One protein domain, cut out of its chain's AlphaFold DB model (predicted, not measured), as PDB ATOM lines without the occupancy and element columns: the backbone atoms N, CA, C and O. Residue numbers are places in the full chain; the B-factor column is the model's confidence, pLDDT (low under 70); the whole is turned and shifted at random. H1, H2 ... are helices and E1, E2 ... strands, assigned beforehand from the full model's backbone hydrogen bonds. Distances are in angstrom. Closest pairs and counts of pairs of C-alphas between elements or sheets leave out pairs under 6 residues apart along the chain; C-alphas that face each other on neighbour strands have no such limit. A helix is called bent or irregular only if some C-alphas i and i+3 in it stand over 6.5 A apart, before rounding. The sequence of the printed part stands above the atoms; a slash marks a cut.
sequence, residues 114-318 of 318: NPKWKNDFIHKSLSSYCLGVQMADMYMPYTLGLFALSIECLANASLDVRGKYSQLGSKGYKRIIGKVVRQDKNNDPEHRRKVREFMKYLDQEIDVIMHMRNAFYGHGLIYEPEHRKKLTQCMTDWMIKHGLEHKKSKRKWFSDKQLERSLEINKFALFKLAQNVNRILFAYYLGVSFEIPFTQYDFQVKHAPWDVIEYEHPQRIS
ATOM      1  N   ASN A 114      44.365 -11.279  62.376       79.62
ATOM      2  CA  ASN A 114      43.096 -11.615  63.016       79.62
ATOM      3  C   ASN A 114      42.474 -12.842  62.337       79.62
ATOM      4  O   ASN A 114      42.436 -12.913  61.107       79.62
ATOM      5  N   PRO A 115      41.878 -13.760  63.112       85.38
ATOM      6  CA  PRO A 115      41.098 -14.842  62.536       85.38
ATOM      7  C   PRO A 115      39.856 -14.291  61.813       85.38
ATOM      8  O   PRO A 115      39.250 -13.316  62.264       85.38
ATOM      9  N   LYS A 116      39.441 -14.959  60.726       87.06
ATOM     10  CA  LYS A 116      38.319 -14.553  59.854       87.06
ATOM     11  C   LYS A 116      37.066 -14.130  60.631       87.06
ATOM     12  O   LYS A 116      36.572 -13.028  60.427       87.06
ATOM     13  N   TRP A 117      36.641 -14.934  61.609       86.62
ATOM     14  CA  TRP A 117      35.442 -14.670  62.418       86.62
ATOM     15  C   TRP A 117      35.456 -13.299  63.114       86.62
ATOM     16  O   TRP A 117      34.415 -12.674  63.294       86.62
ATOM     17  N   LYS A 118      36.636 -12.815  63.519       87.38
ATOM     18  CA  LYS A 118      36.788 -11.523  64.195       87.38
ATOM     19  C   LYS A 118      36.650 -10.376  63.202       87.38
ATOM     20  O   LYS A 118      36.044  -9.362  63.530       87.38
ATOM     21  N   ASN A 119      37.175 -10.553  61.993       87.44
ATOM     22  CA  ASN A 119      37.018  -9.587  60.910       87.44
ATOM     23  C   ASN A 119      35.562  -9.533  60.438       87.44
ATOM     24  O   ASN A 119      35.041  -8.440  60.246       87.44
ATOM     25  N   ASP A 120      34.875 -10.676  60.378       89.12
ATOM     26  CA  ASP A 120      33.449 -10.740  60.043       89.12
ATOM     27  C   ASP A 120      32.604  -9.894  61.009       89.12
ATOM     28  O   ASP A 120      31.707  -9.174  60.579       89.12
ATOM     29  N   PHE A 121      32.910  -9.910  62.313       91.31
ATOM     30  CA  PHE A 121      32.244  -9.035  63.283       91.31
ATOM     31  C   PHE A 121      32.526  -7.548  63.059       91.31
ATOM     32  O   PHE A 121      31.610  -6.740  63.178       91.31
ATOM     33  N   ILE A 122      33.764  -7.174  62.726       91.44
ATOM     34  CA  ILE A 122      34.111  -5.775  62.423       91.44
ATOM     35  C   ILE A 122      33.350  -5.311  61.177       91.44
ATOM     36  O   ILE A 122      32.753  -4.239  61.193       91.44
ATOM     37  N   HIS A 123      33.317  -6.132  60.124       91.50
ATOM     38  CA  HIS A 123      32.589  -5.818  58.898       91.50
ATOM     39  C   HIS A 123      31.085  -5.705  59.150       91.50
ATOM     40  O   HIS A 123      30.498  -4.696  58.782       91.50
ATOM     41  N   LYS A 124      30.473  -6.659  59.865       94.19
ATOM     42  CA  LYS A 124      29.053  -6.586  60.261       94.19
ATOM     43  C   LYS A 124      28.749  -5.348  61.098       94.19
ATOM     44  O   LYS A 124      27.716  -4.709  60.903       94.19
ATOM     45  N   SER A 125      29.653  -5.002  62.012       95.12
ATOM     46  CA  SER A 125      29.539  -3.805  62.833       95.12
ATOM     47  C   SER A 125      29.530  -2.547  61.962       95.12
ATOM     48  O   SER A 125      28.620  -1.725  62.084       95.12
ATOM     49  N   LEU A 126      30.474  -2.436  61.023       95.56
ATOM     50  CA  LEU A 126      30.581  -1.292  60.121       95.56
ATOM     51  C   LEU A 126      29.392  -1.214  59.152       95.56
ATOM     52  O   LEU A 126      28.848  -0.132  58.958       95.56
ATOM     53  N   SER A 127      28.935  -2.344  58.602       95.50
ATOM     54  CA  SER A 127      27.740  -2.411  57.748       95.50
ATOM     55  C   SER A 127      26.485  -1.964  58.482       95.50
ATOM     56  O   SER A 127      25.736  -1.152  57.952       95.50
ATOM     57  N   SER A 128      26.279  -2.435  59.715       95.88
ATOM     58  CA  SER A 128      25.116  -2.040  60.522       95.88
ATOM     59  C   SER A 128      25.154  -0.547  60.849       95.88
ATOM     60  O   SER A 128      24.134   0.127  60.759       95.88
ATOM     61  N   TYR A 129      26.338  -0.008  61.156       96.06
ATOM     62  CA  TYR A 129      26.518   1.431  61.342       96.06
ATOM     63  C   TYR A 129      26.177   2.219  60.067       96.06
ATOM     64  O   TYR A 129      25.398   3.164  60.140       96.06
ATOM     65  N   CYS A 130      26.715   1.827  58.906       94.50
ATOM     66  CA  CYS A 130      26.482   2.540  57.644       94.50
ATOM     67  C   CYS A 130      25.007   2.506  57.242       94.50
ATOM     68  O   CYS A 130      24.462   3.540  56.866       94.50
ATOM     69  N   LEU A 131      24.348   1.354  57.397       92.12
ATOM     70  CA  LEU A 131      22.914   1.232  57.146       92.12
ATOM     71  C   LEU A 131      22.105   2.108  58.111       92.12
ATOM     72  O   LEU A 131      21.165   2.770  57.690       92.12
ATOM     73  N   GLY A 132      22.503   2.178  59.388       91.88
ATOM     74  CA  GLY A 132      21.891   3.090  60.354       91.88
ATOM     75  C   GLY A 132      22.030   4.559  59.942       91.88
ATOM     76  O   GLY A 132      21.060   5.308  59.996       91.88
ATOM     77  N   VAL A 133      23.207   4.970  59.459       90.69
ATOM     78  CA  VAL A 133      23.425   6.330  58.933       90.69
ATOM     79  C   VAL A 133      22.568   6.602  57.694       90.69
ATOM     80  O   VAL A 133      21.983   7.674  57.605       90.69
ATOM     81  N   GLN A 134      22.453   5.644  56.771       87.38
ATOM     82  CA  GLN A 134      21.625   5.779  55.564       87.38
ATOM     83  C   GLN A 134      20.128   5.866  55.876       87.38
ATOM     84  O   GLN A 134      19.417   6.662  55.272       87.38
ATOM     85  N   MET A 135      19.646   5.063  56.828       85.06
ATOM     86  CA  MET A 135      18.251   5.108  57.271       85.06
ATOM     87  C   MET A 135      17.944   6.390  58.060       85.06
ATOM     88  O   MET A 135      16.822   6.894  58.019       85.06
ATOM     89  N   ALA A 136      18.942   6.956  58.737       81.25
ATOM     90  CA  ALA A 136      18.825   8.213  59.465       81.25
ATOM     91  C   ALA A 136      17.631   8.227  60.447       81.25
ATOM     92  O   ALA A 136      17.257   7.195  61.010       81.25
ATOM     93  N   ASP A 137      17.038   9.391  60.708       74.50
ATOM     94  CA  ASP A 137      15.925   9.535  61.649       74.50
ATOM     95  C   ASP A 137      14.569   9.073  61.082       74.50
ATOM     96  O   ASP A 137      13.665   8.743  61.852       74.50
ATOM     97  N   MET A 138      14.424   9.020  59.752       75.06
ATOM     98  CA  MET A 138      13.158   8.692  59.081       75.06
ATOM     99  C   MET A 138      12.615   7.318  59.460       75.06
ATOM    100  O   MET A 138      11.405   7.121  59.513       75.06
ATOM    101  N   TYR A 139      13.514   6.374  59.724       79.56
ATOM    102  CA  TYR A 139      13.152   5.020  60.117       79.56
ATOM    103  C   TYR A 139      13.327   4.797  61.615       79.56
ATOM    104  O   TYR A 139      13.486   3.663  62.044       79.56
ATOM    105  N   MET A 140      13.318   5.832  62.455       82.50
ATOM    106  CA  MET A 140      13.274   5.618  63.901       82.50
ATOM    107  C   MET A 140      11.974   4.883  64.297       82.50
ATOM    108  O   MET A 140      10.924   5.145  63.718       82.50
ATOM    109  N   PRO A 141      12.012   3.948  65.266       81.25
ATOM    110  CA  PRO A 141      13.175   3.547  66.048       81.25
ATOM    111  C   PRO A 141      14.090   2.531  65.344       81.25
ATOM    112  O   PRO A 141      15.156   2.298  65.903       81.25
ATOM    113  N   TYR A 142      13.742   1.994  64.154       83.25
ATOM    114  CA  TYR A 142      14.488   0.980  63.363       83.25
ATOM    115  C   TYR A 142      15.981   1.276  63.130       83.25
ATOM    116  O   TYR A 142      16.798   0.347  63.084       83.25
ATOM    117  N   THR A 143      16.370   2.541  63.113       88.75
ATOM    118  CA  THR A 143      17.776   2.941  63.034       88.75
ATOM    119  C   THR A 143      18.579   2.649  64.318       88.75
ATOM    120  O   THR A 143      19.747   2.262  64.245       88.75
ATOM    121  N   LEU A 144      17.980   2.749  65.514       89.56
ATOM    122  CA  LEU A 144      18.693   2.540  66.791       89.56
ATOM    123  C   LEU A 144      19.182   1.105  66.981       89.56
ATOM    124  O   LEU A 144      20.267   0.873  67.504       89.56
ATOM    125  N   GLY A 145      18.393   0.133  66.555       90.44
ATOM    126  CA  GLY A 145      18.711  -1.290  66.589       90.44
ATOM    127  C   GLY A 145      19.876  -1.661  65.676       90.44
ATOM    128  O   GLY A 145      20.658  -2.540  66.029       90.44
ATOM    129  N   LEU A 146      20.061  -0.951  64.557       93.12
ATOM    130  CA  LEU A 146      21.245  -1.108  63.707       93.12
ATOM    131  C   LEU A 146      22.504  -0.604  64.416       93.12
ATOM    132  O   LEU A 146      23.525  -1.295  64.449       93.12
ATOM    133  N   PHE A 147      22.415   0.554  65.069       94.31
ATOM    134  CA  PHE A 147      23.490   1.060  65.919       94.31
ATOM    135  C   PHE A 147      23.760   0.152  67.122       94.31
ATOM    136  O   PHE A 147      24.918  -0.069  67.468       94.31
ATOM    137  N   ALA A 148      22.725  -0.423  67.732       93.38
ATOM    138  CA  ALA A 148      22.856  -1.397  68.806       93.38
ATOM    139  C   ALA A 148      23.631  -2.638  68.336       93.38
ATOM    140  O   ALA A 148      24.624  -3.018  68.955       93.38
ATOM    141  N   LEU A 149      23.230  -3.226  67.203       92.12
ATOM    142  CA  LEU A 149      23.892  -4.385  66.603       92.12
ATOM    143  C   LEU A 149      25.345  -4.078  66.221       92.12
ATOM    144  O   LEU A 149      26.227  -4.930  66.375       92.12
ATOM    145  N   SER A 150      25.612  -2.853  65.765       95.19
ATOM    146  CA  SER A 150      26.964  -2.383  65.485       95.19
ATOM    147  C   SER A 150      27.852  -2.431  66.733       95.19
ATOM    148  O   SER A 150      28.931  -3.036  66.689       95.19
ATOM    149  N   ILE A 151      27.367  -1.919  67.870       94.06
ATOM    150  CA  ILE A 151      28.072  -1.978  69.161       94.06
ATOM    151  C   ILE A 151      28.287  -3.430  69.608       94.06
ATOM    152  O   ILE A 151      29.391  -3.778  70.032       94.06
ATOM    153  N   GLU A 152      27.271  -4.293  69.495       91.75
ATOM    154  CA  GLU A 152      27.380  -5.718  69.850       91.75
ATOM    155  C   GLU A 152      28.483  -6.406  69.057       91.75
ATOM    156  O   GLU A 152      29.354  -7.072  69.620       91.75
ATOM    157  N   CYS A 153      28.464  -6.235  67.739       92.19
ATOM    158  CA  CYS A 153      29.430  -6.853  66.848       92.19
ATOM    159  C   CYS A 153      30.851  -6.343  67.141       92.19
ATOM    160  O   CYS A 153      31.789  -7.141  67.216       92.19
ATOM    161  N   LEU A 154      31.020  -5.046  67.417       91.88
ATOM    162  CA  LEU A 154      32.323  -4.483  67.777       91.88
ATOM    163  C   LEU A 154      32.824  -4.995  69.139       91.88
ATOM    164  O   LEU A 154      34.003  -5.329  69.293       91.88
ATOM    165  N   ALA A 155      31.929  -5.112  70.124       90.69
ATOM    166  CA  ALA A 155      32.234  -5.689  71.429       90.69
ATOM    167  C   ALA A 155      32.670  -7.159  71.300       90.69
ATOM    168  O   ALA A 155      33.698  -7.535  71.874       90.69
ATOM    169  N   ASN A 156      31.981  -7.945  70.466       89.75
ATOM    170  CA  ASN A 156      32.338  -9.329  70.147       89.75
ATOM    171  C   ASN A 156      33.716  -9.434  69.490       89.75
ATOM    172  O   ASN A 156      34.555 -10.232  69.917       89.75
ATOM    173  N   ALA A 157      34.010  -8.561  68.524       88.69
ATOM    174  CA  ALA A 157      35.341  -8.474  67.930       88.69
ATOM    175  C   ALA A 157      36.426  -8.110  68.963       88.69
ATOM    176  O   ALA A 157      37.601  -8.426  68.772       88.69
ATOM    177  N   SER A 158      36.073  -7.435  70.063       86.75
ATOM    178  CA  SER A 158      37.012  -7.047  71.122       86.75
ATOM    179  C   SER A 158      37.318  -8.163  72.133       86.75
ATOM    180  O   SER A 158      38.399  -8.132  72.739       86.75
ATOM    181  N   LEU A 159      36.395  -9.123  72.309       81.50
ATOM    182  CA  LEU A 159      36.487 -10.215  73.286       81.50
ATOM    183  C   LEU A 159      37.596 -11.222  72.971       81.50
ATOM    184  O   LEU A 159      38.103 -11.863  73.890       81.50
ATOM    185  N   ASP A 160      38.011 -11.321  71.710       72.19
ATOM    186  CA  ASP A 160      39.181 -12.103  71.290       72.19
ATOM    187  C   ASP A 160      39.122 -13.601  71.656       72.19
ATOM    188  O   ASP A 160      40.144 -14.273  71.704       72.19
ATOM    189  N   VAL A 161      37.924 -14.132  71.937       70.31
ATOM    190  CA  VAL A 161      37.695 -15.535  72.307       70.31
ATOM    191  C   VAL A 161      36.542 -16.080  71.473       70.31
ATOM    192  O   VAL A 161      35.405 -15.625  71.595       70.31
ATOM    193  N   ARG A 162      36.838 -17.076  70.633       64.25
ATOM    194  CA  ARG A 162      35.841 -17.761  69.801       64.25
ATOM    195  C   ARG A 162      34.813 -18.464  70.700       64.25
ATOM    196  O   ARG A 162      35.191 -19.143  71.647       64.25
ATOM    197  N   GLY A 163      33.524 -18.285  70.409       65.94
ATOM    198  CA  GLY A 163      32.421 -18.901  71.161       65.94
ATOM    199  C   GLY A 163      31.928 -18.109  72.377       65.94
ATOM    200  O   GLY A 163      30.879 -18.445  72.918       65.94
ATOM    201  N   LYS A 164      32.618 -17.032  72.787       70.19
ATOM    202  CA  LYS A 164      32.078 -16.072  73.761       70.19
ATOM    203  C   LYS A 164      31.395 -14.930  73.020       70.19
ATOM    204  O   LYS A 164      32.060 -14.201  72.290       70.19
ATOM    205  N   TYR A 165      30.095 -14.767  73.249       72.25
ATOM    206  CA  TYR A 165      29.302 -13.697  72.654       72.25
ATOM    207  C   TYR A 165      28.912 -12.664  73.717       72.25
ATOM    208  O   TYR A 165      28.270 -12.996  74.711       72.25
ATOM    209  N   SER A 166      29.308 -11.409  73.517       74.06
ATOM    210  CA  SER A 166      28.736 -10.253  74.203       74.06
ATOM    211  C   SER A 166      27.510  -9.751  73.450       74.06
ATOM    212  O   SER A 166      27.604  -9.422  72.268       74.06
ATOM    213  N   GLN A 167      26.390  -9.628  74.149       73.69
ATOM    214  CA  GLN A 167      25.220  -8.864  73.708       73.69
ATOM    215  C   GLN A 167      25.271  -7.441  74.285       73.69
ATOM    216  O   GLN A 167      26.002  -7.187  75.250       73.69
ATOM    217  N   LEU A 168      24.504  -6.509  73.731       63.56
ATOM    218  CA  LEU A 168      24.353  -5.156  74.254       63.56
ATOM    219  C   LEU A 168      23.646  -5.284  75.605       63.56
ATOM    220  O   LEU A 168      22.561  -5.850  75.676       63.56
ATOM    221  N   GLY A 169      24.319  -4.860  76.677       60.03
ATOM    222  CA  GLY A 169      23.926  -5.129  78.068       60.03
ATOM    223  C   GLY A 169      24.921  -6.015  78.813       60.03
ATOM    224  O   GLY A 169      25.206  -5.795  79.991       60.03
ATOM    225  N   SER A 170      25.590  -6.929  78.104       64.50
ATOM    226  CA  SER A 170      26.863  -7.450  78.593       64.50
ATOM    227  C   SER A 170      27.900  -6.334  78.430       64.50
ATOM    228  O   SER A 170      28.006  -5.706  77.375       64.50
ATOM    229  N   LYS A 171      28.660  -6.031  79.485       75.00
ATOM    230  CA  LYS A 171      29.631  -4.919  79.540       75.00
ATOM    231  C   LYS A 171      30.863  -5.137  78.624       75.00
ATOM    232  O   LYS A 171      31.969  -4.719  78.952       75.00
ATOM    233  N   GLY A 172      30.701  -5.807  77.478       79.75
ATOM    234  CA  GLY A 172      31.748  -6.166  76.520       79.75
ATOM    235  C   GLY A 172      32.413  -4.958  75.857       79.75
ATOM    236  O   GLY A 172      33.633  -4.951  75.709       79.75
ATOM    237  N   TYR A 173      31.661  -3.889  75.564       84.88
ATOM    238  CA  TYR A 173      32.226  -2.635  75.037       84.88
ATOM    239  C   TYR A 173      33.252  -2.008  75.993       84.88
ATOM    240  O   TYR A 173      34.199  -1.362  75.545       84.88
ATOM    241  N   LYS A 174      33.147  -2.256  77.309       87.00
ATOM    242  CA  LYS A 174      34.117  -1.751  78.293       87.00
ATOM    243  C   LYS A 174      35.524  -2.278  78.045       87.00
ATOM    244  O   LYS A 174      36.490  -1.630  78.428       87.00
ATOM    245  N   ARG A 175      35.668  -3.430  77.377       84.69
ATOM    246  CA  ARG A 175      36.977  -3.960  76.973       84.69
ATOM    247  C   ARG A 175      37.623  -3.127  75.868       84.69
ATOM    248  O   ARG A 175      38.849  -3.068  75.818       84.69
ATOM    249  N   ILE A 176      36.829  -2.492  75.005       86.75
ATOM    250  CA  ILE A 176      37.319  -1.584  73.961       86.75
ATOM    251  C   ILE A 176      37.975  -0.372  74.627       86.75
ATOM    252  O   ILE A 176      39.144  -0.092  74.378       86.75
ATOM    253  N   ILE A 177      37.260   0.274  75.549       80.88
ATOM    254  CA  ILE A 177      37.747   1.474  76.242       80.88
ATOM    255  C   ILE A 177      38.866   1.112  77.227       80.88
ATOM    256  O   ILE A 177      39.923   1.734  77.233       80.88
ATOM    257  N   GLY A 178      38.699   0.035  77.999       75.94
ATOM    258  CA  GLY A 178      39.692  -0.431  78.969       75.94
ATOM    259  C   GLY A 178      41.036  -0.836  78.354       75.94
ATOM    260  O   GLY A 178      42.043  -0.824  79.056       75.94
ATOM    261  N   LYS A 179      41.089  -1.171  77.056       76.12
ATOM    262  CA  LYS A 179      42.359  -1.376  76.339       76.12
ATOM    263  C   LYS A 179      43.153  -0.079  76.186       76.12
ATOM    264  O   LYS A 179      44.369  -0.144  76.299       76.12
ATOM    265  N   VAL A 180      42.488   1.055  75.972       67.50
ATOM    266  CA  VAL A 180      43.142   2.370  75.860       67.50
ATOM    267  C   VAL A 180      43.662   2.822  77.224       67.50
ATOM    268  O   VAL A 180      44.833   3.142  77.357       67.50
ATOM    269  N   VAL A 181      42.860   2.655  78.278       65.88
ATOM    270  CA  VAL A 181      43.244   2.980  79.669       65.88
ATOM    271  C   VAL A 181      44.497   2.227  80.136       65.88
ATOM    272  O   VAL A 181      45.306   2.758  80.885       65.88
ATOM    273  N   ARG A 182      44.667   0.965  79.722       65.75
ATOM    274  CA  ARG A 182      45.825   0.137  80.117       65.75
ATOM    275  C   ARG A 182      47.122   0.506  79.400       65.75
ATOM    276  O   ARG A 182      48.175   0.032  79.814       65.75
ATOM    277  N   GLN A 183      47.054   1.259  78.302       60.84
ATOM    278  CA  GLN A 183      48.251   1.680  77.571       60.84
ATOM    279  C   GLN A 183      48.991   2.811  78.289       60.84
ATOM    280  O   GLN A 183      50.186   2.985  78.048       60.84
ATOM    281  N   ASP A 184      48.324   3.507  79.211       60.47
ATOM    282  CA  ASP A 184      48.919   4.585  79.985       60.47
ATOM    283  C   ASP A 184      49.646   4.024  81.223       60.47
ATOM    284  O   ASP A 184      49.045   3.585  82.208       60.47
ATOM    285  N   LYS A 185      50.979   3.945  81.138       54.44
ATOM    286  CA  LYS A 185      51.838   3.226  82.102       54.44
ATOM    287  C   LYS A 185      51.968   3.913  83.467       54.44
ATOM    288  O   LYS A 185      52.459   3.287  84.402       54.44
ATOM    289  N   ASN A 186      51.524   5.164  83.606       60.75
ATOM    290  CA  ASN A 186      51.889   6.000  84.755       60.75
ATOM    291  C   ASN A 186      50.884   6.022  85.909       60.75
ATOM    292  O   ASN A 186      51.133   6.691  86.907       60.75
ATOM    293  N   ASN A 187      49.795   5.249  85.843       65.06
ATOM    294  CA  ASN A 187      48.888   5.050  86.980       65.06
ATOM    295  C   ASN A 187      48.381   6.371  87.617       65.06
ATOM    296  O   ASN A 187      48.020   6.378  88.797       65.06
ATOM    297  N   ASP A 188      48.321   7.464  86.849       79.00
ATOM    298  CA  ASP A 188      47.913   8.791  87.315       79.00
ATOM    299  C   ASP A 188      46.473   8.750  87.880       79.00
ATOM    300  O   ASP A 188      45.543   8.322  87.180       79.00
ATOM    301  N   PRO A 189      46.256   9.136  89.155       81.62
ATOM    302  CA  PRO A 189      44.928   9.190  89.759       81.62
ATOM    303  C   PRO A 189      43.939  10.075  88.994       81.62
ATOM    304  O   PRO A 189      42.755   9.727  88.917       81.62
ATOM    305  N   GLU A 190      44.409  11.179  88.411       82.50
ATOM    306  CA  GLU A 190      43.562  12.134  87.700       82.50
ATOM    307  C   GLU A 190      43.091  11.564  86.362       82.50
ATOM    308  O   GLU A 190      41.890  11.536  86.079       82.50
ATOM    309  N   HIS A 191      44.004  10.977  85.587       79.25
ATOM    310  CA  HIS A 191      43.646  10.201  84.402       79.25
ATOM    311  C   HIS A 191      42.632   9.089  84.731       79.25
ATOM    312  O   HIS A 191      41.601   8.960  84.068       79.25
ATOM    313  N   ARG A 192      42.839   8.316  85.811       78.38
ATOM    314  CA  ARG A 192      41.875   7.277  86.233       78.38
ATOM    315  C   ARG A 192      40.507   7.844  86.615       78.38
ATOM    316  O   ARG A 192      39.493   7.160  86.439       78.38
ATOM    317  N   ARG A 193      40.444   9.058  87.169       82.50
ATOM    318  CA  ARG A 193      39.182   9.760  87.438       82.50
ATOM    319  C   ARG A 193      38.465  10.095  86.129       82.50
ATOM    320  O   ARG A 193      37.343   9.617  85.955       82.50
ATOM    321  N   LYS A 194      39.146  10.758  85.191       81.06
ATOM    322  CA  LYS A 194      38.607  11.102  83.862       81.06
ATOM    323  C   LYS A 194      38.096   9.877  83.108       81.06
ATOM    324  O   LYS A 194      36.991   9.878  82.574       81.06
ATOM    325  N   VAL A 195      38.853   8.780  83.147       79.88
ATOM    326  CA  VAL A 195      38.450   7.500  82.553       79.88
ATOM    327  C   VAL A 195      37.144   6.981  83.143       79.88
ATOM    328  O   VAL A 195      36.254   6.555  82.411       79.88
ATOM    329  N   ARG A 196      37.025   6.973  84.474       82.06
ATOM    330  CA  ARG A 196      35.815   6.480  85.143       82.06
ATOM    331  C   ARG A 196      34.604   7.346  84.819       82.06
ATOM    332  O   ARG A 196      33.523   6.795  84.639       82.06
ATOM    333  N   GLU A 197      34.778   8.658  84.736       83.56
ATOM    334  CA  GLU A 197      33.719   9.595  84.350       83.56
ATOM    335  C   GLU A 197      33.272   9.370  82.904       83.56
ATOM    336  O   GLU A 197      32.083   9.188  82.655       83.56
ATOM    337  N   PHE A 198      34.217   9.247  81.973       84.44
ATOM    338  CA  PHE A 198      33.940   8.926  80.574       84.44
ATOM    339  C   PHE A 198      33.242   7.567  80.405       84.44
ATOM    340  O   PHE A 198      32.281   7.441  79.650       84.44
ATOM    341  N   MET A 199      33.680   6.545  81.148       84.56
ATOM    342  CA  MET A 199      33.035   5.230  81.164       84.56
ATOM    343  C   MET A 199      31.599   5.310  81.678       84.56
ATOM    344  O   MET A 199      30.702   4.787  81.034       84.56
ATOM    345  N   LYS A 200      31.369   5.981  82.814       85.69
ATOM    346  CA  LYS A 200      30.014   6.192  83.351       85.69
ATOM    347  C   LYS A 200      29.133   6.943  82.362       85.69
ATOM    348  O   LYS A 200      27.949   6.646  82.240       85.69
ATOM    349  N   TYR A 201      29.709   7.914  81.662       85.19
ATOM    350  CA  TYR A 201      28.994   8.652  80.645       85.19
ATOM    351  C   TYR A 201      28.540   7.726  79.512       85.19
ATOM    352  O   TYR A 201      27.343   7.681  79.240       85.19
ATOM    353  N   LEU A 202      29.463   6.969  78.908       87.19
ATOM    354  CA  LEU A 202      29.151   6.054  77.807       87.19
ATOM    355  C   LEU A 202      28.228   4.911  78.227       87.19
ATOM    356  O   LEU A 202      27.390   4.508  77.428       87.19
ATOM    357  N   ASP A 203      28.360   4.412  79.459       88.69
ATOM    358  CA  ASP A 203      27.464   3.398  80.013       88.69
ATOM    359  C   ASP A 203      26.002   3.863  79.906       88.69
ATOM    360  O   ASP A 203      25.177   3.140  79.355       88.69
ATOM    361  N   GLN A 204      25.701   5.096  80.335       87.31
ATOM    362  CA  GLN A 204      24.342   5.643  80.268       87.31
ATOM    363  C   GLN A 204      23.836   5.799  78.826       87.31
ATOM    364  O   GLN A 204      22.677   5.498  78.553       87.31
ATOM    365  N   GLU A 205      24.674   6.277  77.899       89.25
ATOM    366  CA  GLU A 205      24.254   6.416  76.495       89.25
ATOM    367  C   GLU A 205      23.949   5.036  75.881       89.25
ATOM    368  O   GLU A 205      22.964   4.862  75.166       89.25
ATOM    369  N   ILE A 206      24.757   4.022  76.205       91.25
ATOM    370  CA  ILE A 206      24.534   2.640  75.763       91.25
ATOM    371  C   ILE A 206      23.276   2.044  76.397       91.25
ATOM    372  O   ILE A 206      22.553   1.320  75.712       91.25
ATOM    373  N   ASP A 207      22.981   2.362  77.658       90.38
ATOM    374  CA  ASP A 207      21.754   1.923  78.324       90.38
ATOM    375  C   ASP A 207      20.513   2.469  77.603       90.38
ATOM    376  O   ASP A 207      19.587   1.703  77.337       90.38
ATOM    377  N   VAL A 208      20.522   3.739  77.179       90.62
ATOM    378  CA  VAL A 208      19.443   4.320  76.355       90.62
ATOM    379  C   VAL A 208      19.267   3.543  75.048       90.62
ATOM    380  O   VAL A 208      18.155   3.111  74.733       90.62
ATOM    381  N   ILE A 209      20.357   3.298  74.309       91.88
ATOM    382  CA  ILE A 209      20.323   2.532  73.048       91.88
ATOM    383  C   ILE A 209      19.756   1.124  73.287       91.88
ATOM    384  O   ILE A 209      18.915   0.648  72.523       91.88
ATOM    385  N   MET A 210      20.202   0.455  74.351       88.12
ATOM    386  CA  MET A 210      19.789  -0.902  74.693       88.12
ATOM    387  C   MET A 210      18.312  -0.968  75.084       88.12
ATOM    388  O   MET A 210      17.590  -1.828  74.579       88.12
ATOM    389  N   HIS A 211      17.849  -0.078  75.964       88.56
ATOM    390  CA  HIS A 211      16.454  -0.051  76.396       88.56
ATOM    391  C   HIS A 211      15.515   0.250  75.227       88.56
ATOM    392  O   HIS A 211      14.493  -0.424  75.092       88.56
ATOM    393  N   MET A 212      15.895   1.172  74.339       87.69
ATOM    394  CA  MET A 212      15.164   1.439  73.099       87.69
ATOM    395  C   MET A 212      15.129   0.207  72.190       87.69
ATOM    396  O   MET A 212      14.060  -0.236  71.775       87.69
ATOM    397  N   ARG A 213      16.284  -0.411  71.916       86.94
ATOM    398  CA  ARG A 213      16.351  -1.620  71.085       86.94
ATOM    399  C   ARG A 213      15.503  -2.755  71.666       86.94
ATOM    400  O   ARG A 213      14.765  -3.400  70.935       86.94
ATOM    401  N   ASN A 214      15.542  -2.988  72.972       83.69
ATOM    402  CA  ASN A 214      14.747  -4.052  73.586       83.69
ATOM    403  C   ASN A 214      13.241  -3.748  73.537       83.69
ATOM    404  O   ASN A 214      12.455  -4.646  73.235       83.69
ATOM    405  N   ALA A 215      12.845  -2.492  73.762       83.56
ATOM    406  CA  ALA A 215      11.447  -2.075  73.695       83.56
ATOM    407  C   ALA A 215      10.834  -2.282  72.299       83.56
ATOM    408  O   ALA A 215       9.687  -2.716  72.200       83.56
ATOM    409  N   PHE A 216      11.601  -2.027  71.231       80.94
ATOM    410  CA  PHE A 216      11.081  -2.033  69.859       80.94
ATOM    411  C   PHE A 216      11.443  -3.276  69.018       80.94
ATOM    412  O   PHE A 216      10.713  -3.580  68.082       80.94
ATOM    413  N   TYR A 217      12.506  -4.027  69.338       70.50
ATOM    414  CA  TYR A 217      13.042  -5.094  68.464       70.50
ATOM    415  C   TYR A 217      13.100  -6.485  69.088       70.50
ATOM    416  O   TYR A 217      13.350  -7.447  68.368       70.50
ATOM    417  N   GLY A 218      12.926  -6.602  70.407       59.97
ATOM    418  CA  GLY A 218      12.888  -7.903  71.073       59.97
ATOM    419  C   GLY A 218      11.590  -8.629  70.739       59.97
ATOM    420  O   GLY A 218      11.620  -9.649  70.067       59.97
ATOM    421  N   HIS A 219      10.460  -8.056  71.171       64.50
ATOM    422  CA  HIS A 219       9.108  -8.620  71.013       64.50
ATOM    423  C   HIS A 219       7.995  -7.549  71.079       64.50
ATOM    424  O   HIS A 219       6.869  -7.846  71.457       64.50
ATOM    425  N   GLY A 220       8.299  -6.279  70.779       69.50
ATOM    426  CA  GLY A 220       7.342  -5.185  71.015       69.50
ATOM    427  C   GLY A 220       7.094  -4.929  72.507       69.50
ATOM    428  O   GLY A 220       5.993  -4.564  72.911       69.50
ATOM    429  N   LEU A 221       8.132  -5.095  73.334       78.75
ATOM    430  CA  LEU A 221       8.066  -4.961  74.793       78.75
ATOM    431  C   LEU A 221       7.634  -3.555  75.253       78.75
ATOM    432  O   LEU A 221       7.307  -3.359  76.416       78.75
ATOM    433  N   ILE A 222       7.590  -2.565  74.357       81.81
ATOM    434  CA  ILE A 222       6.987  -1.252  74.621       81.81
ATOM    435  C   ILE A 222       5.524  -1.339  75.105       81.81
ATOM    436  O   ILE A 222       5.061  -0.456  75.834       81.81
ATOM    437  N   TYR A 223       4.809  -2.406  74.730       81.88
ATOM    438  CA  TYR A 223       3.431  -2.665  75.155       81.88
ATOM    439  C   TYR A 223       3.343  -3.368  76.517       81.88
ATOM    440  O   TYR A 223       2.268  -3.414  77.113       81.88
ATOM    441  N   GLU A 224       4.462  -3.861  77.051       86.25
ATOM    442  CA  GLU A 224       4.522  -4.453  78.384       86.25
ATOM    443  C   GLU A 224       4.797  -3.367  79.441       86.25
ATOM    444  O   GLU A 224       5.817  -2.670  79.361       86.25
ATOM    445  N   PRO A 225       3.939  -3.214  80.472       87.62
ATOM    446  CA  PRO A 225       4.073  -2.136  81.457       87.62
ATOM    447  C   PRO A 225       5.436  -2.085  82.157       87.62
ATOM    448  O   PRO A 225       5.962  -1.002  82.415       87.62
ATOM    449  N   GLU A 226       6.036  -3.242  82.443       87.06
ATOM    450  CA  GLU A 226       7.341  -3.324  83.104       87.06
ATOM    451  C   GLU A 226       8.463  -2.743  82.231       87.06
ATOM    452  O   GLU A 226       9.271  -1.930  82.693       87.06
ATOM    453  N   HIS A 227       8.502  -3.130  80.957       84.94
ATOM    454  CA  HIS A 227       9.507  -2.671  80.003       84.94
ATOM    455  C   HIS A 227       9.300  -1.208  79.619       84.94
ATOM    456  O   HIS A 227      10.277  -0.455  79.552       84.94
ATOM    457  N   ARG A 228       8.041  -0.780  79.467       86.88
ATOM    458  CA  ARG A 228       7.680   0.628  79.272       86.88
ATOM    459  C   ARG A 228       8.190   1.489  80.425       86.88
ATOM    460  O   ARG A 228       8.908   2.455  80.187       86.88
ATOM    461  N   LYS A 229       7.929   1.084  81.672       88.19
ATOM    462  CA  LYS A 229       8.392   1.796  82.872       88.19
ATOM    463  C   LYS A 229       9.919   1.850  82.963       88.19
ATOM    464  O   LYS A 229      10.473   2.894  83.304       88.19
ATOM    465  N   LYS A 230      10.611   0.752  82.630       88.94
ATOM    466  CA  LYS A 230      12.085   0.710  82.560       88.94
ATOM    467  C   LYS A 230      12.631   1.700  81.530       88.94
ATOM    468  O   LYS A 230      13.568   2.431  81.842       88.94
ATOM    469  N   LEU A 231      12.036   1.759  80.336       89.06
ATOM    470  CA  LEU A 231      12.434   2.716  79.304       89.06
ATOM    471  C   LEU A 231      12.149   4.160  79.741       89.06
ATOM    472  O   LEU A 231      13.045   4.994  79.664       89.06
ATOM    473  N   THR A 232      10.956   4.447  80.271       89.75
ATOM    474  CA  THR A 232      10.602   5.767  80.817       89.75
ATOM    475  C   THR A 232      11.614   6.228  81.868       89.75
ATOM    476  O   THR A 232      12.077   7.371  81.821       89.75
ATOM    477  N   GLN A 233      11.994   5.344  82.795       90.62
ATOM    478  CA  GLN A 233      12.984   5.644  83.826       90.62
ATOM    479  C   GLN A 233      14.367   5.915  83.220       90.62
ATOM    480  O   GLN A 233      14.963   6.943  83.523       90.62
ATOM    481  N   CYS A 234      14.838   5.052  82.315       91.00
ATOM    482  CA  CYS A 234      16.122   5.223  81.631       91.00
ATOM    483  C   CYS A 234      16.200   6.564  80.880       91.00
ATOM    484  O   CYS A 234      17.182   7.296  81.012       91.00
ATOM    485  N   MET A 235      15.137   6.922  80.155       88.31
ATOM    486  CA  MET A 235      15.036   8.195  79.442       88.31
ATOM    487  C   MET A 235      14.996   9.392  80.398       88.31
ATOM    488  O   MET A 235      15.631  10.410  80.138       88.31
ATOM    489  N   THR A 236      14.294   9.270  81.525       87.75
ATOM    490  CA  THR A 236      14.254  10.314  82.559       87.75
ATOM    491  C   THR A 236      15.635  10.534  83.179       87.75
ATOM    492  O   THR A 236      16.072  11.673  83.323       87.75
ATOM    493  N   ASP A 237      16.355   9.460  83.505       88.12
ATOM    494  CA  ASP A 237      17.706   9.548  84.065       88.12
ATOM    495  C   ASP A 237      18.699  10.145  83.061       88.12
ATOM    496  O   ASP A 237      19.543  10.960  83.435       88.12
ATOM    497  N   TRP A 238      18.553   9.801  81.778       87.06
ATOM    498  CA  TRP A 238      19.315  10.413  80.692       87.06
ATOM    499  C   TRP A 238      19.055  11.924  80.596       87.06
ATOM    500  O   TRP A 238      20.009  12.702  80.587       87.06
ATOM    501  N   MET A 239      17.791  12.356  80.643       81.69
ATOM    502  CA  MET A 239      17.428  13.780  80.657       81.69
ATOM    503  C   MET A 239      18.009  14.519  81.867       81.69
ATOM    504  O   MET A 239      18.544  15.616  81.726       81.69
ATOM    505  N   ILE A 240      17.949  13.915  83.058       82.69
ATOM    506  CA  ILE A 240      18.499  14.515  84.280       82.69
ATOM    507  C   ILE A 240      20.021  14.649  84.198       82.69
ATOM    508  O   ILE A 240      20.564  15.693  84.559       82.69
ATOM    509  N   LYS A 241      20.714  13.607  83.726       80.69
ATOM    510  CA  LYS A 241      22.177  13.603  83.579       80.69
ATOM    511  C   LYS A 241      22.652  14.736  82.668       80.69
ATOM    512  O   LYS A 241      23.642  15.383  82.990       80.69
ATOM    513  N   HIS A 242      21.944  14.969  81.567       75.75
ATOM    514  CA  HIS A 242      22.273  16.017  80.596       75.75
ATOM    515  C   HIS A 242      21.747  17.405  80.991       75.75
ATOM    516  O   HIS A 242      21.826  18.337  80.201       75.75
ATOM    517  N   GLY A 243      21.205  17.561  82.207       74.81
ATOM    518  CA  GLY A 243      20.711  18.846  82.715       74.81
ATOM    519  C   GLY A 243      19.392  19.312  82.090       74.81
ATOM    520  O   GLY A 243      18.939  20.417  82.372       74.81
ATOM    521  N   LEU A 244      18.752  18.462  81.287       74.44
ATOM    522  CA  LEU A 244      17.512  18.745  80.557       74.44
ATOM    523  C   LEU A 244      16.284  18.656  81.470       74.44
ATOM    524  O   LEU A 244      15.204  19.148  81.151       74.44
ATOM    525  N   GLU A 245      16.437  18.004  82.624       77.56
ATOM    526  CA  GLU A 245      15.377  17.873  83.606       77.56
ATOM    527  C   GLU A 245      15.910  17.841  85.043       77.56
ATOM    528  O   GLU A 245      16.930  17.232  85.354       77.56
ATOM    529  N   HIS A 246      15.179  18.446  85.979       78.06
ATOM    530  CA  HIS A 246      15.519  18.337  87.393       78.06
ATOM    531  C   HIS A 246      14.969  17.053  88.020       78.06
ATOM    532  O   HIS A 246      13.797  16.688  87.855       78.06
ATOM    533  N   LYS A 247      15.781  16.427  88.883       81.19
ATOM    534  CA  LYS A 247      15.402  15.227  89.647       81.19
ATOM    535  C   LYS A 247      14.079  15.395  90.406       81.19
ATOM    536  O   LYS A 247      13.277  14.469  90.429       81.19
ATOM    537  N   LYS A 248      13.831  16.588  90.964       82.56
ATOM    538  CA  LYS A 248      12.618  16.936  91.730       82.56
ATOM    539  C   LYS A 248      11.461  17.484  90.880       82.56
ATOM    540  O   LYS A 248      10.457  17.910  91.447       82.56
ATOM    541  N   SER A 249      11.584  17.519  89.550       77.06
ATOM    542  CA  SER A 249      10.509  18.031  88.693       77.06
ATOM    543  C   SER A 249       9.238  17.194  88.851       77.06
ATOM    544  O   SER A 249       9.281  15.969  88.736       77.06
ATOM    545  N   LYS A 250       8.101  17.865  89.088       72.75
ATOM    546  CA  LYS A 250       6.774  17.229  89.171       72.75
ATOM    547  C   LYS A 250       6.260  16.772  87.803       72.75
ATOM    548  O   LYS A 250       5.454  15.851  87.737       72.75
ATOM    549  N   ARG A 251       6.693  17.431  86.722       72.00
ATOM    550  CA  ARG A 251       6.352  17.072  85.341       72.00
ATOM    551  C   ARG A 251       7.598  16.538  84.655       72.00
ATOM    552  O   ARG A 251       8.621  17.218  84.620       72.00
ATOM    553  N   LYS A 252       7.487  15.309  84.165       77.12
ATOM    554  CA  LYS A 252       8.559  14.584  83.494       77.12
ATOM    555  C   LYS A 252       8.323  14.604  81.990       77.12
ATOM    556  O   LYS A 252       7.186  14.405  81.564       77.12
ATOM    557  N   TRP A 253       9.374  14.840  81.211       73.31
ATOM    558  CA  TRP A 253       9.315  14.797  79.744       73.31
ATOM    559  C   TRP A 253       8.989  13.395  79.245       73.31
ATOM    560  O   TRP A 253       8.188  13.221  78.328       73.31
ATOM    561  N   PHE A 254       9.575  12.386  79.882       80.69
ATOM    562  CA  PHE A 254       9.240  10.994  79.649       80.69
ATOM    563  C   PHE A 254       8.306  10.523  80.760       80.69
ATOM    564  O   PHE A 254       8.642  10.525  81.940       80.69
ATOM    565  N   SER A 255       7.099  10.136  80.370       81.31
ATOM    566  CA  SER A 255       6.129   9.474  81.236       81.31
ATOM    567  C   SER A 255       5.458   8.368  80.442       81.31
ATOM    568  O   SER A 255       5.342   8.481  79.221       81.31
ATOM    569  N   ASP A 256       4.953   7.333  81.112       79.31
ATOM    570  CA  ASP A 256       4.329   6.206  80.413       79.31
ATOM    571  C   ASP A 256       3.210   6.667  79.464       79.31
ATOM    572  O   ASP A 256       3.086   6.133  78.368       79.31
ATOM    573  N   LYS A 257       2.458   7.721  79.817       79.06
ATOM    574  CA  LYS A 257       1.372   8.274  78.986       79.06
ATOM    575  C   LYS A 257       1.839   9.041  77.744       79.06
ATOM    576  O   LYS A 257       1.053   9.199  76.819       79.06
ATOM    577  N   GLN A 258       3.066   9.559  77.725       82.31
ATOM    578  CA  GLN A 258       3.570  10.428  76.649       82.31
ATOM    579  C   GLN A 258       4.836   9.890  75.974       82.31
ATOM    580  O   GLN A 258       5.341  10.531  75.061       82.31
ATOM    581  N   LEU A 259       5.323   8.718  76.390       83.31
ATOM    582  CA  LEU A 259       6.593   8.131  75.966       83.31
ATOM    583  C   LEU A 259       6.793   8.168  74.448       83.31
ATOM    584  O   LEU A 259       7.789   8.710  73.994       83.31
ATOM    585  N   GLU A 260       5.838   7.668  73.668       82.31
ATOM    586  CA  GLU A 260       5.935   7.631  72.200       82.31
ATOM    587  C   GLU A 260       6.036   9.035  71.587       82.31
ATOM    588  O   GLU A 260       6.906   9.286  70.756       82.31
ATOM    589  N   ARG A 261       5.225   9.988  72.064       83.81
ATOM    590  CA  ARG A 261       5.302  11.391  71.627       83.81
ATOM    591  C   ARG A 261       6.650  12.015  71.991       83.81
ATOM    592  O   ARG A 261       7.232  12.730  71.183       83.81
ATOM    593  N   SER A 262       7.144  11.756  73.197       83.50
ATOM    594  CA  SER A 262       8.437  12.266  73.649       83.50
ATOM    595  C   SER A 262       9.592  11.635  72.874       83.50
ATOM    596  O   SER A 262      10.561  12.327  72.576       83.50
ATOM    597  N   LEU A 263       9.494  10.361  72.494       83.38
ATOM    598  CA  LEU A 263      10.469   9.702  71.626       83.38
ATOM    599  C   LEU A 263      10.479  10.315  70.226       83.38
ATOM    600  O   LEU A 263      11.560  10.600  69.717       83.38
ATOM    601  N   GLU A 264       9.310  10.598  69.650       81.94
ATOM    602  CA  GLU A 264       9.211  11.253  68.342       81.94
ATOM    603  C   GLU A 264       9.843  12.653  68.363       81.94
ATOM    604  O   GLU A 264      10.652  12.986  67.499       81.94
ATOM    605  N   ILE A 265       9.563  13.450  69.401       80.06
ATOM    606  CA  ILE A 265      10.167  14.783  69.576       80.06
ATOM    607  C   ILE A 265      11.698  14.697  69.700       80.06
ATOM    608  O   ILE A 265      12.409  15.580  69.223       80.06
ATOM    609  N   ASN A 266      12.217  13.640  70.332       80.25
ATOM    610  CA  ASN A 266      13.642  13.487  70.633       80.25
ATOM    611  C   ASN A 266      14.400  12.579  69.650       80.25
ATOM    612  O   ASN A 266      15.584  12.307  69.864       80.25
ATOM    613  N   LYS A 267      13.771  12.124  68.560       82.12
ATOM    614  CA  LYS A 267      14.357  11.124  67.652       82.12
ATOM    615  C   LYS A 267      15.706  11.542  67.061       82.12
ATOM    616  O   LYS A 267      16.601  10.713  66.937       82.12
ATOM    617  N   PHE A 268      15.895  12.833  66.788       80.19
ATOM    618  CA  PHE A 268      17.153  13.375  66.264       80.19
ATOM    619  C   PHE A 268      18.290  13.317  67.286       80.19
ATOM    620  O   PHE A 268      19.420  12.958  66.953       80.19
ATOM    621  N   ALA A 269      17.997  13.653  68.544       81.31
ATOM    622  CA  ALA A 269      18.974  13.563  69.622       81.31
ATOM    623  C   ALA A 269      19.362  12.100  69.875       81.31
ATOM    624  O   ALA A 269      20.543  11.789  70.000       81.31
ATOM    625  N   LEU A 270      18.378  11.196  69.846       86.38
ATOM    626  CA  LEU A 270      18.587   9.752  69.967       86.38
ATOM    627  C   LEU A 270      19.417   9.179  68.811       86.38
ATOM    628  O   LEU A 270      20.301   8.353  69.043       86.38
ATOM    629  N   PHE A 271      19.177   9.637  67.580       88.25
ATOM    630  CA  PHE A 271      19.983   9.268  66.418       88.25
ATOM    631  C   PHE A 271      21.448   9.694  66.594       88.25
ATOM    632  O   PHE A 271      22.338   8.846  66.515       88.25
ATOM    633  N   LYS A 272      21.708  10.977  66.900       87.00
ATOM    634  CA  LYS A 272      23.073  11.494  67.118       87.00
ATOM    635  C   LYS A 272      23.777  10.775  68.259       87.00
ATOM    636  O   LYS A 272      24.936  10.402  68.117       87.00
ATOM    637  N   LEU A 273      23.076  10.538  69.367       89.06
ATOM    638  CA  LEU A 273      23.588   9.759  70.491       89.06
ATOM    639  C   LEU A 273      24.095   8.399  70.006       89.06
ATOM    640  O   LEU A 273      25.261   8.062  70.213       89.06
ATOM    641  N   ALA A 274      23.251   7.634  69.314       91.75
ATOM    642  CA  ALA A 274      23.601   6.289  68.873       91.75
ATOM    643  C   ALA A 274      24.718   6.282  67.821       91.75
ATOM    644  O   ALA A 274      25.638   5.456  67.893       91.75
ATOM    645  N   GLN A 275      24.684   7.234  66.890       92.56
ATOM    646  CA  GLN A 275      25.727   7.436  65.894       92.56
ATOM    647  C   GLN A 275      27.072   7.764  66.557       92.56
ATOM    648  O   GLN A 275      28.083   7.120  66.272       92.56
ATOM    649  N   ASN A 276      27.095   8.731  67.472       90.88
ATOM    650  CA  ASN A 276      28.324   9.216  68.089       90.88
ATOM    651  C   ASN A 276      28.920   8.199  69.061       90.88
ATOM    652  O   ASN A 276      30.131   7.993  69.031       90.88
ATOM    653  N   VAL A 277      28.101   7.471  69.828       92.50
ATOM    654  CA  VAL A 277      28.572   6.337  70.643       92.50
ATOM    655  C   VAL A 277      29.268   5.289  69.772       92.50
ATOM    656  O   VAL A 277      30.363   4.838  70.114       92.50
ATOM    657  N   ASN A 278      28.692   4.934  68.620       94.81
ATOM    658  CA  ASN A 278      29.327   3.999  67.690       94.81
ATOM    659  C   ASN A 278      30.661   4.531  67.162       94.81
ATOM    660  O   ASN A 278      31.676   3.836  67.246       94.81
ATOM    661  N   ARG A 279      30.682   5.776  66.671       94.00
ATOM    662  CA  ARG A 279      31.902   6.421  66.158       94.00
ATOM    663  C   ARG A 279      33.003   6.448  67.210       94.00
ATOM    664  O   ARG A 279      34.127   6.054  66.908       94.00
ATOM    665  N   ILE A 280      32.673   6.811  68.452       92.38
ATOM    666  CA  ILE A 280      33.588   6.752  69.596       92.38
ATOM    667  C   ILE A 280      34.138   5.333  69.749       92.38
ATOM    668  O   ILE A 280      35.350   5.139  69.692       92.38
ATOM    669  N   LEU A 281      33.280   4.321  69.898       92.44
ATOM    670  CA  LEU A 281      33.731   2.948  70.137       92.44
ATOM    671  C   LEU A 281      34.625   2.416  69.010       92.44
ATOM    672  O   LEU A 281      35.631   1.766  69.298       92.44
ATOM    673  N   PHE A 282      34.327   2.732  67.749       93.56
ATOM    674  CA  PHE A 282      35.220   2.410  66.639       93.56
ATOM    675  C   PHE A 282      36.567   3.133  66.742       93.56
ATOM    676  O   PHE A 282      37.605   2.497  66.558       93.56
ATOM    677  N   ALA A 283      36.576   4.428  67.068       91.19
ATOM    678  CA  ALA A 283      37.808   5.196  67.261       91.19
ATOM    679  C   ALA A 283      38.705   4.548  68.329       91.19
ATOM    680  O   ALA A 283      39.892   4.308  68.098       91.19
ATOM    681  N   TYR A 284      38.121   4.179  69.474       89.81
ATOM    682  CA  TYR A 284      38.825   3.467  70.544       89.81
ATOM    683  C   TYR A 284      39.289   2.073  70.096       89.81
ATOM    684  O   TYR A 284      40.418   1.674  70.380       89.81
ATOM    685  N   TYR A 285      38.469   1.340  69.338       89.19
ATOM    686  CA  TYR A 285      38.834   0.020  68.815       89.19
ATOM    687  C   TYR A 285      40.035   0.070  67.855       89.19
ATOM    688  O   TYR A 285      40.913  -0.803  67.891       89.19
ATOM    689  N   LEU A 286      40.084   1.095  67.004       87.81
ATOM    690  CA  LEU A 286      41.162   1.348  66.045       87.81
ATOM    691  C   LEU A 286      42.412   1.962  66.707       87.81
ATOM    692  O   LEU A 286      43.505   1.899  66.134       87.81
ATOM    693  N   GLY A 287      42.282   2.514  67.917       86.81
ATOM    694  CA  GLY A 287      43.341   3.263  68.598       86.81
ATOM    695  C   GLY A 287      43.626   4.594  67.901       86.81
ATOM    696  O   GLY A 287      44.787   4.872  67.574       86.81
ATOM    697  N   VAL A 288      42.546   5.324  67.597       86.69
ATOM    698  CA  VAL A 288      42.493   6.640  66.935       86.69
ATOM    699  C   VAL A 288      41.417   7.539  67.573       86.69
ATOM    700  O   VAL A 288      40.553   8.100  66.899       86.69
ATOM    701  N   SER A 289      41.415   7.634  68.905       80.56
ATOM    702  CA  SER A 289      40.352   8.303  69.669       80.56
ATOM    703  C   SER A 289      40.144   9.783  69.313       80.56
ATOM    704  O   SER A 289      39.012  10.256  69.428       80.56
ATOM    705  N   PHE A 290      41.164  10.505  68.831       80.69
ATOM    706  CA  PHE A 290      41.062  11.934  68.479       80.69
ATOM    707  C   PHE A 290      40.926  12.205  66.989       80.69
ATOM    708  O   PHE A 290      40.559  13.309  66.600       80.69
ATOM    709  N   GLU A 291      41.236  11.221  66.155       85.12
ATOM    710  CA  GLU A 291      41.341  11.399  64.716       85.12
ATOM    711  C   GLU A 291      39.971  11.461  64.041       85.12
ATOM    712  O   GLU A 291      39.870  12.026  62.956       85.12
ATOM    713  N   ILE A 292      38.927  10.909  64.673       86.94
ATOM    714  CA  ILE A 292      37.546  11.071  64.204       86.94
ATOM    715  C   ILE A 292      37.052  12.479  64.587       86.94
ATOM    716  O   ILE A 292      37.046  12.804  65.785       86.94
ATOM    717  N   PRO A 293      36.638  13.308  63.611       89.00
ATOM    718  CA  PRO A 293      36.136  14.649  63.873       89.00
ATOM    719  C   PRO A 293      34.675  14.600  64.332       89.00
ATOM    720  O   PRO A 293      33.864  13.881  63.757       89.00
ATOM    721  N   PHE A 294      34.317  15.375  65.351       88.19
ATOM    722  CA  PHE A 294      32.917  15.629  65.698       88.19
ATOM    723  C   PHE A 294      32.549  17.042  65.262       88.19
ATOM    724  O   PHE A 294      33.399  17.932  65.238       88.19
ATOM    725  N   THR A 295      31.295  17.216  64.883       87.19
ATOM    726  CA  THR A 295      30.726  18.523  64.553       87.19
ATOM    727  C   THR A 295      30.386  19.308  65.817       87.19
ATOM    728  O   THR A 295      30.317  18.740  66.911       87.19
ATOM    729  N   GLN A 296      30.121  20.606  65.658       78.75
ATOM    730  CA  GLN A 296      29.737  21.502  66.753       78.75
ATOM    731  C   GLN A 296      28.578  20.957  67.609       78.75
ATOM    732  O   GLN A 296      28.598  21.086  68.831       78.75
ATOM    733  N   TYR A 297      27.583  20.324  66.982       80.50
ATOM    734  CA  TYR A 297      26.331  19.932  67.632       80.50
ATOM    735  C   TYR A 297      26.162  18.414  67.789       80.50
ATOM    736  O   TYR A 297      25.066  17.946  68.120       80.50
ATOM    737  N   ASP A 298      27.222  17.624  67.578       80.50
ATOM    738  CA  ASP A 298      27.189  16.158  67.725       80.50
ATOM    739  C   ASP A 298      26.806  15.725  69.156       80.50
ATOM    740  O   ASP A 298      26.139  14.706  69.344       80.50
ATOM    741  N   PHE A 299      27.131  16.539  70.163       76.25
ATOM    742  CA  PHE A 299      26.808  16.292  71.572       76.25
ATOM    743  C   PHE A 299      25.841  17.333  72.141       76.25
ATOM    744  O   PHE A 299      25.994  17.784  73.265       76.25
ATOM    745  N   GLN A 300      24.856  17.748  71.346       71.94
ATOM    746  CA  GLN A 300      23.803  18.659  71.798       71.94
ATOM    747  C   GLN A 300      22.427  18.018  71.682       71.94
ATOM    748  O   GLN A 300      22.122  17.355  70.683       71.94
ATOM    749  N   VAL A 301      21.566  18.249  72.673       66.56
ATOM    750  CA  VAL A 301      20.168  17.831  72.615       66.56
ATOM    751  C   VAL A 301      19.401  19.081  72.228       66.56
ATOM    752  O   VAL A 301      19.379  20.061  72.967       66.56
ATOM    753  N   LYS A 302      18.789  19.059  71.043       56.78
ATOM    754  CA  LYS A 302      17.805  20.077  70.694       56.78
ATOM    755  C   LYS A 302      16.441  19.565  71.111       56.78
ATOM    756  O   LYS A 302      16.002  18.531  70.604       56.78
ATOM    757  N   HIS A 303      15.760  20.313  71.966       53.47
ATOM    758  CA  HIS A 303      14.336  20.119  72.183       53.47
ATOM    759  C   HIS A 303      13.538  21.100  71.330       53.47
ATOM    760  O   HIS A 303      13.926  22.252  71.112       53.47
ATOM    761  N   ALA A 304      12.401  20.638  70.819       43.72
ATOM    762  CA  ALA A 304      11.397  21.550  70.308       43.72
ATOM    763  C   ALA A 304      10.668  22.220  71.499       43.72
ATOM    764  O   ALA A 304      10.289  21.499  72.425       43.72
ATOM    765  N   PRO A 305      10.414  23.541  71.480       44.16
ATOM    766  CA  PRO A 305      10.789  24.503  70.457       44.16
ATOM    767  C   PRO A 305      11.904  25.426  70.992       44.16
ATOM    768  O   PRO A 305      11.628  26.354  71.741       44.16
ATOM    769  N   TRP A 306      13.140  25.203  70.540       47.72
ATOM    770  CA  TRP A 306      14.240  26.192  70.471       47.72
ATOM    771  C   TRP A 306      15.273  26.268  71.595       47.72
ATOM    772  O   TRP A 306      16.275  26.948  71.383       47.72
ATOM    773  N   ASP A 307      15.160  25.503  72.678       50.28
ATOM    774  CA  ASP A 307      16.288  25.402  73.608       50.28
ATOM    775  C   ASP A 307      17.312  24.402  73.052       50.28
ATOM    776  O   ASP A 307      17.141  23.177  73.099       50.28
ATOM    777  N   VAL A 308      18.368  24.945  72.440       54.31
ATOM    778  CA  VAL A 308      19.613  24.210  72.207       54.31
ATOM    779  C   VAL A 308      20.308  24.131  73.553       54.31
ATOM    780  O   VAL A 308      20.812  25.136  74.049       54.31
ATOM    781  N   ILE A 309      20.311  22.945  74.153       54.03
ATOM    782  CA  ILE A 309      21.060  22.721  75.382       54.03
ATOM    783  C   ILE A 309      22.380  22.075  74.990       54.03
ATOM    784  O   ILE A 309      22.433  20.945  74.487       54.03
ATOM    785  N   GLU A 310      23.450  22.837  75.190       54.25
ATOM    786  CA  GLU A 310      24.803  22.314  75.110       54.25
ATOM    787  C   GLU A 310      25.041  21.439  76.336       54.25
ATOM    788  O   GLU A 310      24.894  21.894  77.470       54.25
ATOM    789  N   TYR A 311      25.392  20.176  76.119       54.00
ATOM    790  CA  TYR A 311      25.890  19.334  77.191       54.00
ATOM    791  C   TYR A 311      27.309  18.906  76.844       54.00
ATOM    792  O   TYR A 311      27.613  18.465  75.735       54.00
ATOM    793  N   GLU A 312      28.217  19.085  77.795       51.44
ATOM    794  CA  GLU A 312      29.608  18.721  77.587       51.44
ATOM    795  C   GLU A 312      29.728  17.196  77.504       51.44
ATOM    796  O   GLU A 312      29.388  16.461  78.436       51.44
ATOM    797  N   HIS A 313      30.247  16.696  76.383       63.19
ATOM    798  CA  HIS A 313      30.759  15.334  76.347       63.19
ATOM    799  C   HIS A 313      32.017  15.278  77.223       63.19
ATOM    800  O   HIS A 313      32.878  16.156  77.092       63.19
ATOM    801  N   PRO A 314      32.200  14.252  78.075       58.69
ATOM    802  CA  PRO A 314      33.439  14.111  78.826       58.69
ATOM    803  C   PRO A 314      34.626  14.104  77.863       58.69
ATOM    804  O   PRO A 314      34.559  13.505  76.781       58.69
ATOM    805  N   GLN A 315      35.713  14.770  78.257       68.06
ATOM    806  CA  GLN A 315      36.927  14.847  77.448       68.06
ATOM    807  C   GLN A 315      37.334  13.448  76.968       68.06
ATOM    808  O   GLN A 315      37.414  12.503  77.760       68.06
ATOM    809  N   ARG A 316      37.575  13.308  75.657       70.75
ATOM    810  CA  ARG A 316      38.061  12.051  75.078       70.75
ATOM    811  C   ARG A 316      39.398  11.691  75.724       70.75
ATOM    812  O   ARG A 316      40.286  12.529  75.840       70.75
ATOM    813  N   ILE A 317      39.522  10.435  76.131       70.44
ATOM    814  CA  ILE A 317      40.740   9.882  76.730       70.44
ATOM    815  C   ILE A 317      41.740   9.540  75.620       70.44
ATOM    816  O   ILE A 317      41.355   8.895  74.633       70.44
ATOM    817  N   SER A 318      42.997   9.950  75.817       65.44
ATOM    818  CA  SER A 318      44.151   9.616  74.977       65.44
ATOM    819  C   SER A 318      44.844   8.334  75.358       65.44
ATOM    820  O   SER A 318      45.073   8.181  76.575       65.44
TER     821      SER A 318
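This is residues 114 to 318 of the 318 residues of an uncharacterized protein of Pseudomonas putida (UniProt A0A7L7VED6). The longest helix, H4, crosses a bundle of H1, H2 and H6, with H3 beside its first part and H5 beside its later part. A small hairpin of E1 and E2 lies next to H6, on which E1 packs. The 205 printed residues, mostly helix in their named elements, hold six named helices, then two antiparallel strands, E1 - E2. The whole is compact, with a radius of gyration of the C-alphas of 17.2 A and spans of 49 by 39 by 30 A.

H1, residues 116 to 135, and H2, residues 142 to 159, form a helical hairpin at a shallow tilt of 21 degrees; their closest C-alphas, of Ser 125 and Ser 150, are 4.0 A apart. H6, residues 259 to 286, joins them in a bundle, helices side by side, and touches H2 at 27 degrees, a shallow tilt, closest at C-alphas 147 and 274, 6.0 A. H3, residues 171 to 181, touches H2, closest at C-alphas 173 and 155, 4.7 A. H4, residues 189 to 217, touches H6 with residues 202 to 209 alone, at a steep tilt of 50 degrees, closest at C-alphas 209 and 274, 6.5 A. H5, residues 225 to 241, forms a helical hairpin with H4, closest at C-alphas 231 and 211, 5.7 A. Strands E1, residues 300 to 302, and E2, residues 308 to 310, form a hairpin, with N 301 and O 309 within hydrogen-bond range at 3.4 A. In H1, H4 and H5 every O i to N i+4 pair is within hydrogen-bond range; H2 has 13 of 14, H3 4 of 7, H6 22 of 24.

H1 begins at C-alpha 116 (38.319, -14.553, 59.854). H4 measures 40.9 A and H6 36.6 A; H6 is irregular, with C-alphas 265 and 268 7.9 A apart and a kink of 68 degrees near residue 266. E2 ends at C-alpha 310 (24.803, 22.314, 75.110).

The C-alphas farthest apart, of Pro 115 and Lys 250, are 54.0 A apart. The printed part has no cut; H2 to H3, H5 to H6 and H6 to E1 are long links. Residues 185 to 190, of which 189 to 190 belong to H4, stand free. Mean pLDDT of the printed part is 80.8, with 32 residues under 70, among them 301 to 315.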